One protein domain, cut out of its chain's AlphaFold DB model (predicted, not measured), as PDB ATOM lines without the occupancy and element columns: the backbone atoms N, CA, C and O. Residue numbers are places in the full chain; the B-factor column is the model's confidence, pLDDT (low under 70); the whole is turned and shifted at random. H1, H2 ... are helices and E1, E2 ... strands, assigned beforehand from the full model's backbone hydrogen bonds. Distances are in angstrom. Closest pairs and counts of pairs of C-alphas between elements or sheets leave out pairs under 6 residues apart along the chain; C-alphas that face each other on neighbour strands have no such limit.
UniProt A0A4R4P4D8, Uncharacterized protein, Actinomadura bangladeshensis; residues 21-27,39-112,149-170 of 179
ATOM      1  N   LEU A  21      52.282  -7.689 -17.811       95.50
ATOM      2  CA  LEU A  21      50.988  -7.082 -17.521       95.50
ATOM      3  C   LEU A  21      50.106  -8.121 -16.834       95.50
ATOM      4  O   LEU A  21      50.009  -9.252 -17.305       95.50
ATOM      5  N   ILE A  22      49.460  -7.756 -15.731       96.75
ATOM      6  CA  ILE A  22      48.625  -8.679 -14.958       96.75
ATOM      7  C   ILE A  22      47.141  -8.447 -15.236       96.75
ATOM      8  O   ILE A  22      46.646  -7.330 -15.119       96.75
ATOM      9  N   HIS A  23      46.413  -9.517 -15.542       97.31
ATOM     10  CA  HIS A  23      44.960  -9.553 -15.445       97.31
ATOM     11  C   HIS A  23      44.567 -10.163 -14.095       97.31
ATOM     12  O   HIS A  23      44.731 -11.367 -13.873       97.31
ATOM     13  N   PHE A  24      44.057  -9.337 -13.182       96.75
ATOM     14  CA  PHE A  24      43.564  -9.813 -11.890       96.75
ATOM     15  C   PHE A  24      42.227 -10.543 -12.047       96.75
ATOM     16  O   PHE A  24      41.280 -10.031 -12.638       96.75
ATOM     17  N   CYS A  25      42.123 -11.719 -11.433       96.56
ATOM     18  CA  CYS A  25      40.922 -12.554 -11.435       96.56
ATOM     19  C   CYS A  25      39.902 -12.150 -10.357       96.56
ATOM     20  O   CYS A  25      38.839 -12.754 -10.239       96.56
ATOM     21  N   GLY A  26      40.200 -11.120  -9.565       92.44
ATOM     22  CA  GLY A  26      39.312 -10.589  -8.541       92.44
ATOM     23  C   GLY A  26      39.346  -9.069  -8.482       92.44
ATOM     24  O   GLY A  26      40.226  -8.415  -9.035       92.44
ATOM     25  N   ARG A  27      38.363  -8.505  -7.785       88.31
ATOM     26  CA  ARG A  27      38.254  -7.066  -7.522       88.31
ATOM     27  C   ARG A  27      38.484  -6.822  -6.034       88.31
ATOM     28  O   ARG A  27      38.261  -7.719  -5.222       88.31
ATOM     29  N   PRO A  39      25.941 -12.495 -14.485       93.56
ATOM     30  CA  PRO A  39      25.800 -12.978 -13.106       93.56
ATOM     31  C   PRO A  39      26.752 -14.122 -12.748       93.56
ATOM     32  O   PRO A  39      27.433 -14.046 -11.731       93.56
ATOM     33  N   GLU A  40      26.897 -15.111 -13.625       94.19
ATOM     34  CA  GLU A  40      27.769 -16.265 -13.424       94.19
ATOM     35  C   GLU A  40      29.235 -15.854 -13.238       94.19
ATOM     36  O   GLU A  40      29.951 -16.418 -12.415       94.19
ATOM     37  N   ILE A  41      29.676 -14.797 -13.926       93.88
ATOM     38  CA  ILE A  41      31.022 -14.245 -13.761       93.88
ATOM     39  C   ILE A  41      31.129 -13.459 -12.450       93.88
ATOM     40  O   ILE A  41      32.173 -13.490 -11.801       93.88
ATOM     41  N   LYS A  42      30.074 -12.746 -12.035       92.56
ATOM     42  CA  LYS A  42      30.039 -12.009 -10.755       92.56
ATOM     43  C   LYS A  42      30.101 -12.946  -9.545       92.56
ATOM     44  O   LYS A  42      30.645 -12.547  -8.518       92.56
ATOM     45  N   GLU A  43      29.554 -14.148  -9.676       93.94
ATOM     46  CA  GLU A  43      29.491 -15.164  -8.620       93.94
ATOM     47  C   GLU A  43      30.785 -15.979  -8.482       93.94
ATOM     48  O   GLU A  43      31.051 -16.510  -7.403       93.94
ATOM     49  N   MET A  44      31.620 -16.043  -9.527       95.69
ATOM     50  CA  MET A  44      32.917 -16.725  -9.465       95.69
ATOM     51  C   MET A  44      33.843 -16.109  -8.414       95.69
ATOM     52  O   MET A  44      34.111 -14.902  -8.414       95.69
ATOM     53  N   THR A  45      34.441 -16.968  -7.590       95.62
ATOM     54  CA  THR A  45      35.600 -16.586  -6.781       95.62
ATOM     55  C   THR A  45      36.806 -16.281  -7.682       95.62
ATOM     56  O   THR A  45      36.872 -16.752  -8.823       95.62
ATOM     57  N   PRO A  46      37.808 -15.524  -7.198       96.44
ATOM     58  CA  PRO A  46      39.020 -15.274  -7.975       96.44
ATOM     59  C   PRO A  46      39.756 -16.552  -8.403       96.44
ATOM     60  O   PRO A  46      40.296 -16.597  -9.504       96.44
ATOM     61  N   GLN A  47      39.727 -17.596  -7.569       96.75
ATOM     62  CA  GLN A  47      40.289 -18.915  -7.870       96.75
ATOM     63  C   GLN A  47      39.544 -19.591  -9.018       96.75
ATOM     64  O   GLN A  47      40.168 -20.021  -9.979       96.75
ATOM     65  N   GLN A  48      38.209 -19.639  -8.943       96.81
ATOM     66  CA  GLN A  48      37.373 -20.229  -9.993       96.81
ATOM     67  C   GLN A  48      37.547 -19.498 -11.323       96.81
ATOM     68  O   GLN A  48      37.572 -20.119 -12.380       96.81
ATOM     69  N   ARG A  49      37.697 -18.171 -11.275       96.94
ATOM     70  CA  ARG A  49      37.945 -17.378 -12.476       96.94
ATOM     71  C   ARG A  49      39.321 -17.662 -13.070       96.94
ATOM     72  O   ARG A  49      39.416 -17.799 -14.285       96.94
ATOM     73  N   LEU A  50      40.364 -17.746 -12.242       97.25
ATOM     74  CA  LEU A  50      41.698 -18.117 -12.711       97.25
ATOM     75  C   LEU A  50      41.676 -19.503 -13.361       97.25
ATOM     76  O   LEU A  50      42.177 -19.658 -14.469       97.25
ATOM     77  N   ASP A  51      41.048 -20.473 -12.701       96.38
ATOM     78  CA  ASP A  51      40.902 -21.833 -13.210       96.38
ATOM     79  C   ASP A  51      40.208 -21.848 -14.578       96.38
ATOM     80  O   ASP A  51      40.756 -22.338 -15.561       96.38
ATOM     81  N   ALA A  52      39.063 -21.171 -14.695       96.19
ATOM     82  CA  ALA A  52      38.339 -21.053 -15.957       96.19
ATOM     83  C   ALA A  52      39.172 -20.393 -17.071       96.19
ATOM     84  O   ALA A  52      39.055 -20.791 -18.231       96.19
ATOM     85  N   ILE A  53      40.002 -19.396 -16.751       96.25
ATOM     86  CA  ILE A  53      40.893 -18.743 -17.721       96.25
ATOM     87  C   ILE A  53      41.967 -19.715 -18.214       96.25
ATOM     88  O   ILE A  53      42.242 -19.748 -19.412       96.25
ATOM     89  N   LEU A  54      42.574 -20.491 -17.314       94.69
ATOM     90  CA  LEU A  54      43.627 -21.445 -17.663       94.69
ATOM     91  C   LEU A  54      43.071 -22.620 -18.477       94.69
ATOM     92  O   LEU A  54      43.655 -22.969 -19.503       94.69
ATOM     93  N   THR A  55      41.915 -23.155 -18.084       94.50
ATOM     94  CA  THR A  55      41.241 -24.266 -18.773       94.50
ATOM     95  C   THR A  55      40.741 -23.863 -20.156       94.50
ATOM     96  O   THR A  55      40.997 -24.551 -21.142       94.50
ATOM     97  N   ASN A  56      40.058 -22.719 -20.263       94.56
ATOM     98  CA  ASN A  56      39.480 -22.264 -21.533       94.56
ATOM     99  C   ASN A  56      40.458 -21.448 -22.385       94.56
ATOM    100  O   ASN A  56      40.110 -21.049 -23.498       94.56
ATOM    101  N   GLN A  57      41.643 -21.136 -21.852       95.19
ATOM    102  CA  GLN A  57      42.677 -20.330 -22.506       95.19
ATOM    103  C   GLN A  57      42.129 -19.002 -23.048       95.19
ATOM    104  O   GLN A  57      42.435 -18.569 -24.160       95.19
ATOM    105  N   THR A  58      41.238 -18.382 -22.275       96.00
ATOM    106  CA  THR A  58      40.443 -17.236 -22.717       96.00
ATOM    107  C   THR A  58      40.309 -16.216 -21.601       96.00
ATOM    108  O   THR A  58      39.905 -16.546 -20.488       96.00
ATOM    109  N   LEU A  59      40.592 -14.951 -21.915       96.81
ATOM    110  CA  LEU A  59      40.230 -13.808 -21.083       96.81
ATOM    111  C   LEU A  59      38.913 -13.213 -21.573       96.81
ATOM    112  O   LEU A  59      38.793 -12.833 -22.736       96.81
ATOM    113  N   LEU A  60      37.932 -13.105 -20.681       96.19
ATOM    114  CA  LEU A  60      36.672 -12.429 -20.981       96.19
ATOM    115  C   LEU A  60      36.844 -10.916 -20.843       96.19
ATOM    116  O   LEU A  60      37.385 -10.424 -19.849       96.19
ATOM    117  N   GLY A  61      36.371 -10.190 -21.847       95.00
ATOM    118  CA  GLY A  61      36.380  -8.740 -21.888       95.00
ATOM    119  C   GLY A  61      34.981  -8.170 -21.708       95.00
ATOM    120  O   GLY A  61      34.009  -8.652 -22.283       95.00
ATOM    121  N   PHE A  62      34.888  -7.106 -20.922       94.31
ATOM    122  CA  PHE A  62      33.636  -6.414 -20.619       94.31
ATOM    123  C   PHE A  62      33.835  -4.924 -20.820       94.31
ATOM    124  O   PHE A  62      34.968  -4.452 -20.772       94.31
ATOM    125  N   THR A  63      32.755  -4.173 -21.032       93.19
ATOM    126  CA  THR A  63      32.846  -2.717 -21.176       93.19
ATOM    127  C   THR A  63      33.393  -2.113 -19.879       93.19
ATOM    128  O   THR A  63      32.738  -2.252 -18.836       93.19
ATOM    129  N   PRO A  64      34.574  -1.466 -19.889       90.50
ATOM    130  CA  PRO A  64      35.083  -0.772 -18.712       90.50
ATOM    131  C   PRO A  64      34.161   0.388 -18.324       90.50
ATOM    132  O   PRO A  64      33.397   0.905 -19.142       90.50
ATOM    133  N   PHE A  65      34.236   0.848 -17.074       83.31
ATOM    134  CA  PHE A  65      33.473   2.031 -16.678       83.31
ATOM    135  C   PHE A  65      33.842   3.221 -17.565       83.31
ATOM    136  O   PHE A  65      35.017   3.554 -17.686       83.31
ATOM    137  N   ARG A  66      32.826   3.886 -18.135       80.00
ATOM    138  CA  ARG A  66      32.969   5.116 -18.942       80.00
ATOM    139  C   ARG A  66      33.769   4.941 -20.238       80.00
ATOM    140  O   ARG A  66      34.028   5.930 -20.912       80.00
ATOM    141  N   ALA A  67      34.123   3.715 -20.598       85.31
ATOM    142  CA  ALA A  67      34.665   3.376 -21.901       85.31
ATOM    143  C   ALA A  67      33.534   2.965 -22.852       85.31
ATOM    144  O   ALA A  67      32.397   2.740 -22.432       85.31
ATOM    145  N   HIS A  68      33.854   2.849 -24.138       87.69
ATOM    146  CA  HIS A  68      32.943   2.304 -25.139       87.69
ATOM    147  C   HIS A  68      33.500   0.995 -25.684       87.69
ATOM    148  O   HIS A  68      34.626   0.953 -26.171       87.69
ATOM    149  N   GLY A  69      32.683  -0.053 -25.622       90.44
ATOM    150  CA  GLY A  69      33.019  -1.379 -26.120       90.44
ATOM    151  C   GLY A  69      33.752  -2.267 -25.102       90.44
ATOM    152  O   GLY A  69      34.409  -1.769 -24.184       90.44
ATOM    153  N   PRO A  70      33.623  -3.595 -25.252       94.31
ATOM    154  CA  PRO A  70      34.277  -4.571 -24.389       94.31
ATOM    155  C   PRO A  70      35.800  -4.586 -24.562       94.31
ATOM    156  O   PRO A  70      36.316  -4.555 -25.684       94.31
ATOM    157  N   ALA A  71      36.510  -4.701 -23.438       96.06
ATOM    158  CA  ALA A  71      37.955  -4.883 -23.401       96.06
ATOM    159  C   ALA A  71      38.364  -5.882 -22.315       96.06
ATOM    160  O   ALA A  71      37.744  -5.960 -21.251       96.06
ATOM    161  N   VAL A  72      39.470  -6.583 -22.550       96.50
ATOM    162  CA  VAL A  72      40.231  -7.233 -21.480       96.50
ATOM    163  C   VAL A  72      41.121  -6.178 -20.834       96.50
ATOM    164  O   VAL A  72      41.976  -5.602 -21.504       96.50
ATOM    165  N   CYS A  73      40.929  -5.928 -19.541       95.50
ATOM    166  CA  CYS A  73      41.749  -4.994 -18.770       95.50
ATOM    167  C   CYS A  73      42.941  -5.710 -18.130       95.50
ATOM    168  O   CYS A  73      42.790  -6.800 -17.574       95.50
ATOM    169  N   LEU A  74      44.105  -5.073 -18.160       96.94
ATOM    170  CA  LEU A  74      45.314  -5.491 -17.459       96.94
ATOM    171  C   LEU A  74      45.898  -4.304 -16.690       96.94
ATOM    172  O   LEU A  74      45.584  -3.156 -16.986       96.94
ATOM    173  N   SER A  75      46.787  -4.577 -15.745       95.25
ATOM    174  CA  SER A  75      47.569  -3.564 -15.034       95.25
ATOM    175  C   SER A  75      49.057  -3.764 -15.290       95.25
ATOM    176  O   SER A  75      49.565  -4.888 -15.241       95.25
ATOM    177  N   GLU A  76      49.776  -2.674 -15.538       94.25
ATOM    178  CA  GLU A  76      51.235  -2.680 -15.560       94.25
ATOM    179  C   GLU A  76      51.779  -2.563 -14.135       94.25
ATOM    180  O   GLU A  76      51.965  -1.468 -13.602       94.25
ATOM    181  N   SER A  77      52.062  -3.716 -13.531       87.75
ATOM    182  CA  SER A  77      52.442  -3.812 -12.121       87.75
ATOM    183  C   SER A  77      53.845  -4.400 -11.936       87.75
ATOM    184  O   SER A  77      53.957  -5.588 -11.633       87.75
ATOM    185  N   PRO A  78      54.927  -3.603 -12.093       85.25
ATOM    186  CA  PRO A  78      56.276  -4.038 -11.711       85.25
ATOM    187  C   PRO A  78      56.327  -4.417 -10.221       85.25
ATOM    188  O   PRO A  78      55.467  -3.991  -9.458       85.25
ATOM    189  N   GLY A  79      57.334  -5.189  -9.796       85.94
ATOM    190  CA  GLY A  79      57.393  -5.865  -8.485       85.94
ATOM    191  C   GLY A  79      56.830  -5.077  -7.294       85.94
ATOM    192  O   GLY A  79      55.831  -5.490  -6.706       85.94
ATOM    193  N   ASP A  80      57.404  -3.916  -6.978       87.81
ATOM    194  CA  ASP A  80      56.942  -3.087  -5.852       87.81
ATOM    195  C   ASP A  80      55.507  -2.577  -6.039       87.81
ATOM    196  O   ASP A  80      54.728  -2.510  -5.086       87.81
ATOM    197  N   HIS A  81      55.121  -2.267  -7.278       88.94
ATOM    198  CA  HIS A  81      53.754  -1.872  -7.590       88.94
ATOM    199  C   HIS A  81      52.777  -3.040  -7.419       88.94
ATOM    200  O   HIS A  81      51.710  -2.852  -6.846       88.94
ATOM    201  N   LEU A  82      53.137  -4.261  -7.825       91.19
ATOM    202  CA  LEU A  82      52.315  -5.445  -7.562       91.19
ATOM    203  C   LEU A  82      52.123  -5.658  -6.053       91.19
ATOM    204  O   LEU A  82      51.002  -5.896  -5.608       91.19
ATOM    205  N   VAL A  83      53.181  -5.504  -5.252       91.44
ATOM    206  CA  VAL A  83      53.079  -5.582  -3.786       91.44
ATOM    207  C   VAL A  83      52.121  -4.517  -3.240       91.44
ATOM    208  O   VAL A  83      51.274  -4.845  -2.409       91.44
ATOM    209  N   HIS A  84      52.195  -3.280  -3.741       90.38
ATOM    210  CA  HIS A  84      51.260  -2.204  -3.395       90.38
ATOM    211  C   HIS A  84      49.805  -2.548  -3.769       90.38
ATOM    212  O   HIS A  84      48.893  -2.387  -2.952       90.38
ATOM    213  N   MET A  85      49.573  -3.087  -4.972       92.06
ATOM    214  CA  MET A  85      48.244  -3.519  -5.429       92.06
ATOM    215  C   MET A  85      47.634  -4.566  -4.486       92.06
ATOM    216  O   MET A  85      46.448  -4.503  -4.158       92.06
ATOM    217  N   LEU A  86      48.446  -5.514  -4.019       93.12
ATOM    218  CA  LEU A  86      47.995  -6.586  -3.133       93.12
ATOM    219  C   LEU A  86      47.766  -6.098  -1.698       93.12
ATOM    220  O   LEU A  86      46.702  -6.341  -1.131       93.12
ATOM    221  N   ARG A  87      48.745  -5.407  -1.108       92.19
ATOM    222  CA  ARG A  87      48.723  -5.037   0.316       92.19
ATOM    223  C   ARG A  87      47.850  -3.824   0.605       92.19
ATOM    224  O   ARG A  87      47.066  -3.855   1.550       92.19
ATOM    225  N   ASP A  88      47.957  -2.787  -0.219       90.25
ATOM    226  CA  ASP A  88      47.378  -1.477   0.093       90.25
ATOM    227  C   ASP A  88      46.074  -1.241  -0.673       90.25
ATOM    228  O   ASP A  88      45.130  -0.639  -0.156       90.25
ATOM    229  N   ARG A  89      45.992  -1.736  -1.916       89.25
ATOM    230  CA  ARG A  89      44.777  -1.619  -2.744       89.25
ATOM    231  C   ARG A  89      43.803  -2.779  -2.542       89.25
ATOM    232  O   ARG A  89      42.646  -2.660  -2.947       89.25
ATOM    233  N   GLY A  90      44.234  -3.851  -1.873       91.44
ATOM    234  CA  GLY A  90      43.403  -5.006  -1.533       91.44
ATOM    235  C   GLY A  90      42.963  -5.815  -2.752       91.44
ATOM    236  O   GLY A  90      41.855  -6.356  -2.758       91.44
ATOM    237  N   MET A  91      43.787  -5.850  -3.802       93.06
ATOM    238  CA  MET A  91      43.544  -6.709  -4.956       93.06
ATOM    239  C   MET A  91      43.672  -8.176  -4.556       93.06
ATOM    240  O   MET A  91      44.568  -8.555  -3.802       93.06
ATOM    241  N   ALA A  92      42.772  -9.010  -5.078       94.19
ATOM    242  CA  ALA A  92      42.835 -10.442  -4.835       94.19
ATOM    243  C   ALA A  92      44.140 -11.014  -5.430       94.19
ATOM    244  O   ALA A  92      44.462 -10.689  -6.577       94.19
ATOM    245  N   PRO A  93      44.873 -11.876  -4.705       95.62
ATOM    246  CA  PRO A  93      46.154 -12.427  -5.150       95.62
ATOM    247  C   PRO A  93      45.972 -13.567  -6.168       95.62
ATOM    248  O   PRO A  93      46.508 -14.650  -5.999       95.62
ATOM    249  N   TRP A  94      45.184 -13.337  -7.214       97.56
ATOM    250  CA  TRP A  94      44.861 -14.320  -8.248       97.56
ATOM    251  C   TRP A  94      44.869 -13.628  -9.604       97.56
ATOM    252  O   TRP A  94      44.181 -12.619  -9.775       97.56
ATOM    253  N   GLY A  95      45.636 -14.132 -10.565       97.00
ATOM    254  CA  GLY A  95      45.739 -13.488 -11.872       97.00
ATOM    255  C   GLY A  95      46.667 -14.191 -12.847       97.00
ATOM    256  O   GLY A  95      47.496 -15.006 -12.453       97.00
ATOM    257  N   VAL A  96      46.552 -13.828 -14.121       96.94
ATOM    258  CA  VAL A  96      47.486 -14.255 -15.169       96.94
ATOM    259  C   VAL A  96      48.376 -13.088 -15.568       96.94
ATOM    260  O   VAL A  96      47.902 -11.960 -15.716       96.94
ATOM    261  N   LEU A  97      49.670 -13.351 -15.724       96.12
ATOM    262  CA  LEU A  97      50.636 -12.381 -16.218       96.12
ATOM    263  C   LEU A  97      50.923 -12.683 -17.685       96.12
ATOM    264  O   LEU A  97      51.360 -13.781 -18.027       96.12
ATOM    265  N   LEU A  98      50.697 -11.692 -18.537       95.81
ATOM    266  CA  LEU A  98      50.965 -11.747 -19.966       95.81
ATOM    267  C   LEU A  98      52.197 -10.917 -20.299       95.81
ATOM    268  O   LEU A  98      52.490  -9.925 -19.625       95.81
ATOM    269  N   ARG A  99      52.896 -11.277 -21.375       92.06
ATOM    270  CA  ARG A  99      53.970 -10.429 -21.898       92.06
ATOM    271  C   ARG A  99      53.359  -9.232 -22.609       92.06
ATOM    272  O   ARG A  99      52.456  -9.371 -23.430       92.06
ATOM    273  N   ARG A 100      53.912  -8.050 -22.364       92.06
ATOM    274  CA  ARG A 100      53.517  -6.810 -23.036       92.06
ATOM    275  C   ARG A 100      53.589  -6.929 -24.558       92.06
ATOM    276  O   ARG A 100      52.703  -6.432 -25.243       92.06
ATOM    277  N   ALA A 101      54.621  -7.595 -25.078       90.00
ATOM    278  CA  ALA A 101      54.770  -7.825 -26.514       90.00
ATOM    279  C   ALA A 101      53.565  -8.579 -27.104       90.00
ATOM    280  O   ALA A 101      53.049  -8.171 -28.141       90.00
ATOM    281  N   ASP A 102      53.069  -9.605 -26.405       91.50
ATOM    282  CA  ASP A 102      51.912 -10.399 -26.838       91.50
ATOM    283  C   ASP A 102      50.614  -9.583 -26.744       91.50
ATOM    284  O   ASP A 102      49.773  -9.640 -27.640       91.50
ATOM    285  N   VAL A 103      50.478  -8.755 -25.701       94.25
ATOM    286  CA  VAL A 103      49.354  -7.815 -25.557       94.25
ATOM    287  C   VAL A 103      49.326  -6.804 -26.706       94.25
ATOM    288  O   VAL A 103      48.264  -6.569 -27.276       94.25
ATOM    289  N   ILE A 104      50.474  -6.242 -27.093       94.19
ATOM    290  CA  ILE A 104      50.557  -5.316 -28.232       94.19
ATOM    291  C   ILE A 104      50.272  -6.041 -29.550       94.19
ATOM    292  O   ILE A 104      49.535  -5.524 -30.387       94.19
ATOM    293  N   ALA A 105      50.806  -7.251 -29.735       91.19
ATOM    294  CA  ALA A 105      50.542  -8.061 -30.922       91.19
ATOM    295  C   ALA A 105      49.049  -8.415 -31.069       91.19
ATOM    296  O   ALA A 105      48.551  -8.526 -32.188       91.19
ATOM    297  N   ALA A 106      48.320  -8.522 -29.955       92.19
ATOM    298  CA  ALA A 106      46.869  -8.688 -29.921       92.19
ATOM    299  C   ALA A 106      46.072  -7.389 -30.182       92.19
ATOM    300  O   ALA A 106      44.846  -7.395 -30.081       92.19
ATOM    301  N   GLY A 107      46.737  -6.273 -30.501       94.31
ATOM    302  CA  GLY A 107      46.107  -4.963 -30.691       94.31
ATOM    303  C   GLY A 107      45.820  -4.217 -29.387       94.31
ATOM    304  O   GLY A 107      45.065  -3.246 -29.388       94.31
ATOM    305  N   GLY A 108      46.390  -4.675 -28.271       95.75
ATOM    306  CA  GLY A 108      46.286  -4.022 -26.976       95.75
ATOM    307  C   GLY A 108      47.286  -2.883 -26.775       95.75
ATOM    308  O   GLY A 108      48.238  -2.702 -27.535       95.75
ATOM    309  N   GLY A 109      47.083  -2.114 -25.709       95.94
ATOM    310  CA  GLY A 109      47.902  -0.945 -25.404       95.94
ATOM    311  C   GLY A 109      47.601  -0.329 -24.041       95.94
ATOM    312  O   GLY A 109      46.593  -0.647 -23.406       95.94
ATOM    313  N   GLY A 110      48.495   0.551 -23.594       95.12
ATOM    314  CA  GLY A 110      48.267   1.389 -22.419       95.12
ATOM    315  C   GLY A 110      47.193   2.435 -22.702       95.12
ATOM    316  O   GLY A 110      47.072   2.922 -23.829       95.12
ATOM    317  N   ILE A 111      46.414   2.782 -21.683       95.69
ATOM    318  CA  ILE A 111      45.358   3.791 -21.809       95.69
ATOM    319  C   ILE A 111      45.822   5.166 -21.321       95.69
ATOM    320  O   ILE A 111      46.839   5.302 -20.640       95.69
ATOM    321  N   ALA A 112      45.039   6.195 -21.633       95.56
ATOM    322  CA  ALA A 112      45.237   7.545 -21.129       95.56
ATOM    323  C   ALA A 112      44.262   7.888 -19.987       95.56
ATOM    324  O   ALA A 112      43.130   7.400 -19.930       95.56
ATOM    325  N   TRP A 149      46.070  -1.213 -18.934       96.94
ATOM    326  CA  TRP A 149      46.212  -1.620 -20.322       96.94
ATOM    327  C   TRP A 149      44.925  -2.303 -20.759       96.94
ATOM    328  O   TRP A 149      44.223  -2.910 -19.948       96.94
ATOM    329  N   ARG A 150      44.606  -2.221 -22.048       97.25
ATOM    330  CA  ARG A 150      43.413  -2.851 -22.617       97.25
ATOM    331  C   ARG A 150      43.748  -3.608 -23.888       97.25
ATOM    332  O   ARG A 150      44.536  -3.127 -24.694       97.25
ATOM    333  N   ILE A 151      43.106  -4.758 -24.075       97.00
ATOM    334  CA  ILE A 151      42.974  -5.434 -25.370       97.00
ATOM    335  C   ILE A 151      41.512  -5.265 -25.799       97.00
ATOM    336  O   ILE A 151      40.634  -5.826 -25.134       97.00
ATOM    337  N   PRO A 152      41.214  -4.488 -26.857       96.19
ATOM    338  CA  PRO A 152      39.867  -4.412 -27.412       96.19
ATOM    339  C   PRO A 152      39.355  -5.804 -27.786       96.19
ATOM    340  O   PRO A 152      40.019  -6.549 -28.502       96.19
ATOM    341  N   SER A 153      38.168  -6.164 -27.308       94.31
ATOM    342  CA  SER A 153      37.633  -7.519 -27.449       94.31
ATOM    343  C   SER A 153      36.186  -7.463 -27.943       94.31
ATOM    344  O   SER A 153      35.283  -7.759 -27.165       94.31
ATOM    345  N   PRO A 154      35.921  -7.079 -29.208       89.56
ATOM    346  CA  PRO A 154      34.562  -6.833 -29.713       89.56
ATOM    347  C   PRO A 154      33.613  -8.031 -29.553       89.56
ATOM    348  O   PRO A 154      32.413  -7.842 -29.388       89.56
ATOM    349  N   ASN A 155      34.156  -9.251 -29.520       89.25
ATOM    350  CA  ASN A 155      33.407 -10.489 -29.290       89.25
ATOM    351  C   ASN A 155      33.273 -10.866 -27.797       89.25
ATOM    352  O   ASN A 155      32.873 -11.981 -27.482       89.25
ATOM    353  N   GLY A 156      33.660  -9.980 -26.874       91.75
ATOM    354  CA  GLY A 156      33.615 -10.202 -25.423       91.75
ATOM    355  C   GLY A 156      34.692 -11.145 -24.878       91.75
ATOM    356  O   GLY A 156      34.676 -11.476 -23.696       91.75
ATOM    357  N   ALA A 157      35.632 -11.589 -25.710       94.19
ATOM    358  CA  ALA A 157      36.670 -12.530 -25.314       94.19
ATOM    359  C   ALA A 157      37.946 -12.356 -26.142       94.19
ATOM    360  O   ALA A 157      37.900 -11.986 -27.317       94.19
ATOM    361  N   TRP A 158      39.076 -12.676 -25.520       95.12
ATOM    362  CA  TRP A 158      40.370 -12.833 -26.161       95.12
ATOM    363  C   TRP A 158      40.942 -14.204 -25.800       95.12
ATOM    364  O   TRP A 158      41.290 -14.464 -24.647       95.12
ATOM    365  N   GLY A 159      40.996 -15.089 -26.793       93.31
ATOM    366  CA  GLY A 159      41.669 -16.377 -26.676       93.31
ATOM    367  C   GLY A 159      43.178 -16.200 -26.813       93.31
ATOM    368  O   GLY A 159      43.641 -15.443 -27.667       93.31
ATOM    369  N   PHE A 160      43.941 -16.914 -25.996       89.06
ATOM    370  CA  PHE A 160      45.397 -16.889 -26.028       89.06
ATOM    371  C   PHE A 160      45.961 -18.303 -26.080       89.06
ATOM    372  O   PHE A 160      45.346 -19.264 -25.638       89.06
ATOM    373  N   GLN A 161      47.160 -18.443 -26.632       83.69
ATOM    374  CA  GLN A 161      47.886 -19.707 -26.558       83.69
ATOM    375  C   GLN A 161      48.562 -19.828 -25.187       83.69
ATOM    376  O   GLN A 161      49.018 -18.806 -24.673       83.69
ATOM    377  N   PRO A 162      48.731 -21.036 -24.615       79.19
ATOM    378  CA  PRO A 162      49.351 -21.219 -23.297       79.19
ATOM    379  C   PRO A 162      50.665 -20.457 -23.096       79.19
ATOM    380  O   PRO A 162      50.908 -19.901 -22.032       79.19
ATOM    381  N   HIS A 163      51.496 -20.376 -24.138       82.62
ATOM    382  CA  HIS A 163      52.793 -19.700 -24.087       82.62
ATOM    383  C   HIS A 163      52.714 -18.171 -23.926       82.62
ATOM    384  O   HIS A 163      53.739 -17.552 -23.637       82.62
ATOM    385  N   ALA A 164      51.536 -17.567 -24.116       82.81
ATOM    386  CA  ALA A 164      51.292 -16.149 -23.856       82.81
ATOM    387  C   ALA A 164      51.187 -15.844 -22.349       82.81
ATOM    388  O   ALA A 164      51.426 -14.710 -21.927       82.81
ATOM    389  N   VAL A 165      50.861 -16.850 -21.523       91.56
ATOM    390  CA  VAL A 165      50.893 -16.733 -20.061       91.56
ATOM    391  C   VAL A 165      52.337 -16.899 -19.603       91.56
ATOM    392  O   VAL A 165      52.903 -17.989 -19.625       91.56
ATOM    393  N   ALA A 166      52.949 -15.793 -19.191       92.94
ATOM    394  CA  ALA A 166      54.324 -15.771 -18.710       92.94
ATOM    395  C   ALA A 166      54.443 -16.293 -17.272       92.94
ATOM    396  O   ALA A 166      55.459 -16.885 -16.915       92.94
ATOM    397  N   ALA A 167      53.424 -16.038 -16.451       93.69
ATOM    398  CA  ALA A 167      53.341 -16.493 -15.072       93.69
ATOM    399  C   ALA A 167      51.890 -16.445 -14.576       93.69
ATOM    400  O   ALA A 167      51.028 -15.794 -15.172       93.69
ATOM    401  N   VAL A 168      51.641 -17.098 -13.445       94.88
ATOM    402  CA  VAL A 168      50.361 -17.067 -12.739       94.88
ATOM    403  C   VAL A 168      50.601 -16.570 -11.319       94.88
ATOM    404  O   VAL A 168      51.545 -16.996 -10.655       94.88
ATOM    405  N   LEU A 169      49.754 -15.654 -10.861       95.69
ATOM    406  CA  LEU A 169      49.694 -15.235  -9.469       95.69
ATOM    407  C   LEU A 169      48.680 -16.121  -8.745       95.69
ATOM    408  O   LEU A 169      47.504 -16.125  -9.112       95.69
ATOM    409  N   VAL A 170      49.142 -16.833  -7.719       95.75
ATOM    410  CA  VAL A 170      48.311 -17.680  -6.856       95.75
ATOM    411  C   VAL A 170      48.390 -17.191  -5.415       95.75
ATOM    412  O   VAL A 170      49.464 -16.876  -4.904       95.75
TER     413      VAL A 170
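What this domain is: This is residues 21 to 27, 39 to 112 and 149 to 170 of the 179 residues of an uncharacterized protein of Actinomadura bangladeshensis (UniProt A0A4R4P4D8). Three small antiparallel sheets, E1 E4 E7, E3 E5 and E2 E6, gather into one rounded body with E1 and E3 in its middle, where these two strands cross close to each other. Helix H2 packs over one face of E1 E4 E7 and also meets E2, short H4 sits beside E5 and the beginning of E1, and H1 and H3 lie at the outside, far from each other. The printed part has 103 residues with four named helices and seven named strands in the order E1 H1 H2 E2 E3 H3 E4 H4 E5 E6 E7. The class is mixed, helices and strands. The whole is compact, with a radius of gyration of the C-alphas of 12.9 A and spans of 33 by 32 by 30 A.

How they stand to each other: The largest sheet has the order E1, residues 21 to 24, E4, residues 95 to 99, and E7, residues 165 to 169; E1 and E7 are its edge strands. E1 and E4 are antiparallel at 162 degrees, with N 23 and O 96 at 2.9 A and N 98 and O 21 at 2.8 A, within hydrogen-bond range. E4 and E7 are antiparallel at 152 degrees, with N 97 and O 167 at 2.8 A. H2, residues 46 to 56, is on this sheet at a height over the sheet of 9.7 A, an arrangement of two layers, a helix on one face of a sheet. It lies over E4, runs along the strands at 9 degrees to E4 on the local plane, and its closest C-alphas to E4 are those of Leu 50 and Gly 95, 6.2 A. E3, residues 71 to 75, has 8 pairs of C-alphas within 8 A of E1, the closest those of His 23 and Leu 74 at 4.5 A. E3 and E5, residues 149 to 152, are antiparallel at 165 degrees, with N 72 and O 151 at 2.9 A. E2, residues 58 to 60, and E6, residues 157 to 159, are antiparallel at 166 degrees, with N 158 and O 59 at 2.8 A. The closest C-alphas of E2 and E3 are those of Leu 60 and Val 72, 6.3 A. H4, residues 100 to 105, only grazes the largest sheet; its closest C-alphas to E5 are those of Val 103 and Ile 151, 6.8 A. H1, residues 39 to 43, is close to H2 but not clearly touching, with Ile 41 and Arg 49 the closest C-alphas at 7.7 A. H3, residues 79 to 87, is not on the largest sheet and is apart from H1, H2 and H4. In H1, H2, H3 and H4 every O i to N i+4 pair is within hydrogen-bond range.

Where its parts are: E1 begins at C-alpha 21, (50.988, -7.082, -17.521). H2 is the longest helix by residues, 15.3 A from C-alpha 46 at (39.020, -15.274, -7.975) to C-alpha 56; H3 measures 12.4 A. E4 measures 13.3 A, E3 12.8 A and E7 10.8 A, the last ending at C-alpha 169, (49.694, -15.235, -9.469). H1, H4, E1, E2, E5 and E6 are shorter.

The domain as a whole: The C-alphas farthest apart are those of Asp 80 and Asn 155, 34.0 A. Two cuts leave out residues 28 to 38 and 113 to 148, with gaps of 14.9 A from C-alpha 27 to C-alpha 39 and 9.3 A from C-alpha 112 to C-alpha 149. Of the links that are printed whole, no link is long. Mean pLDDT of the printed part is 93.0, and no printed residue is under 70.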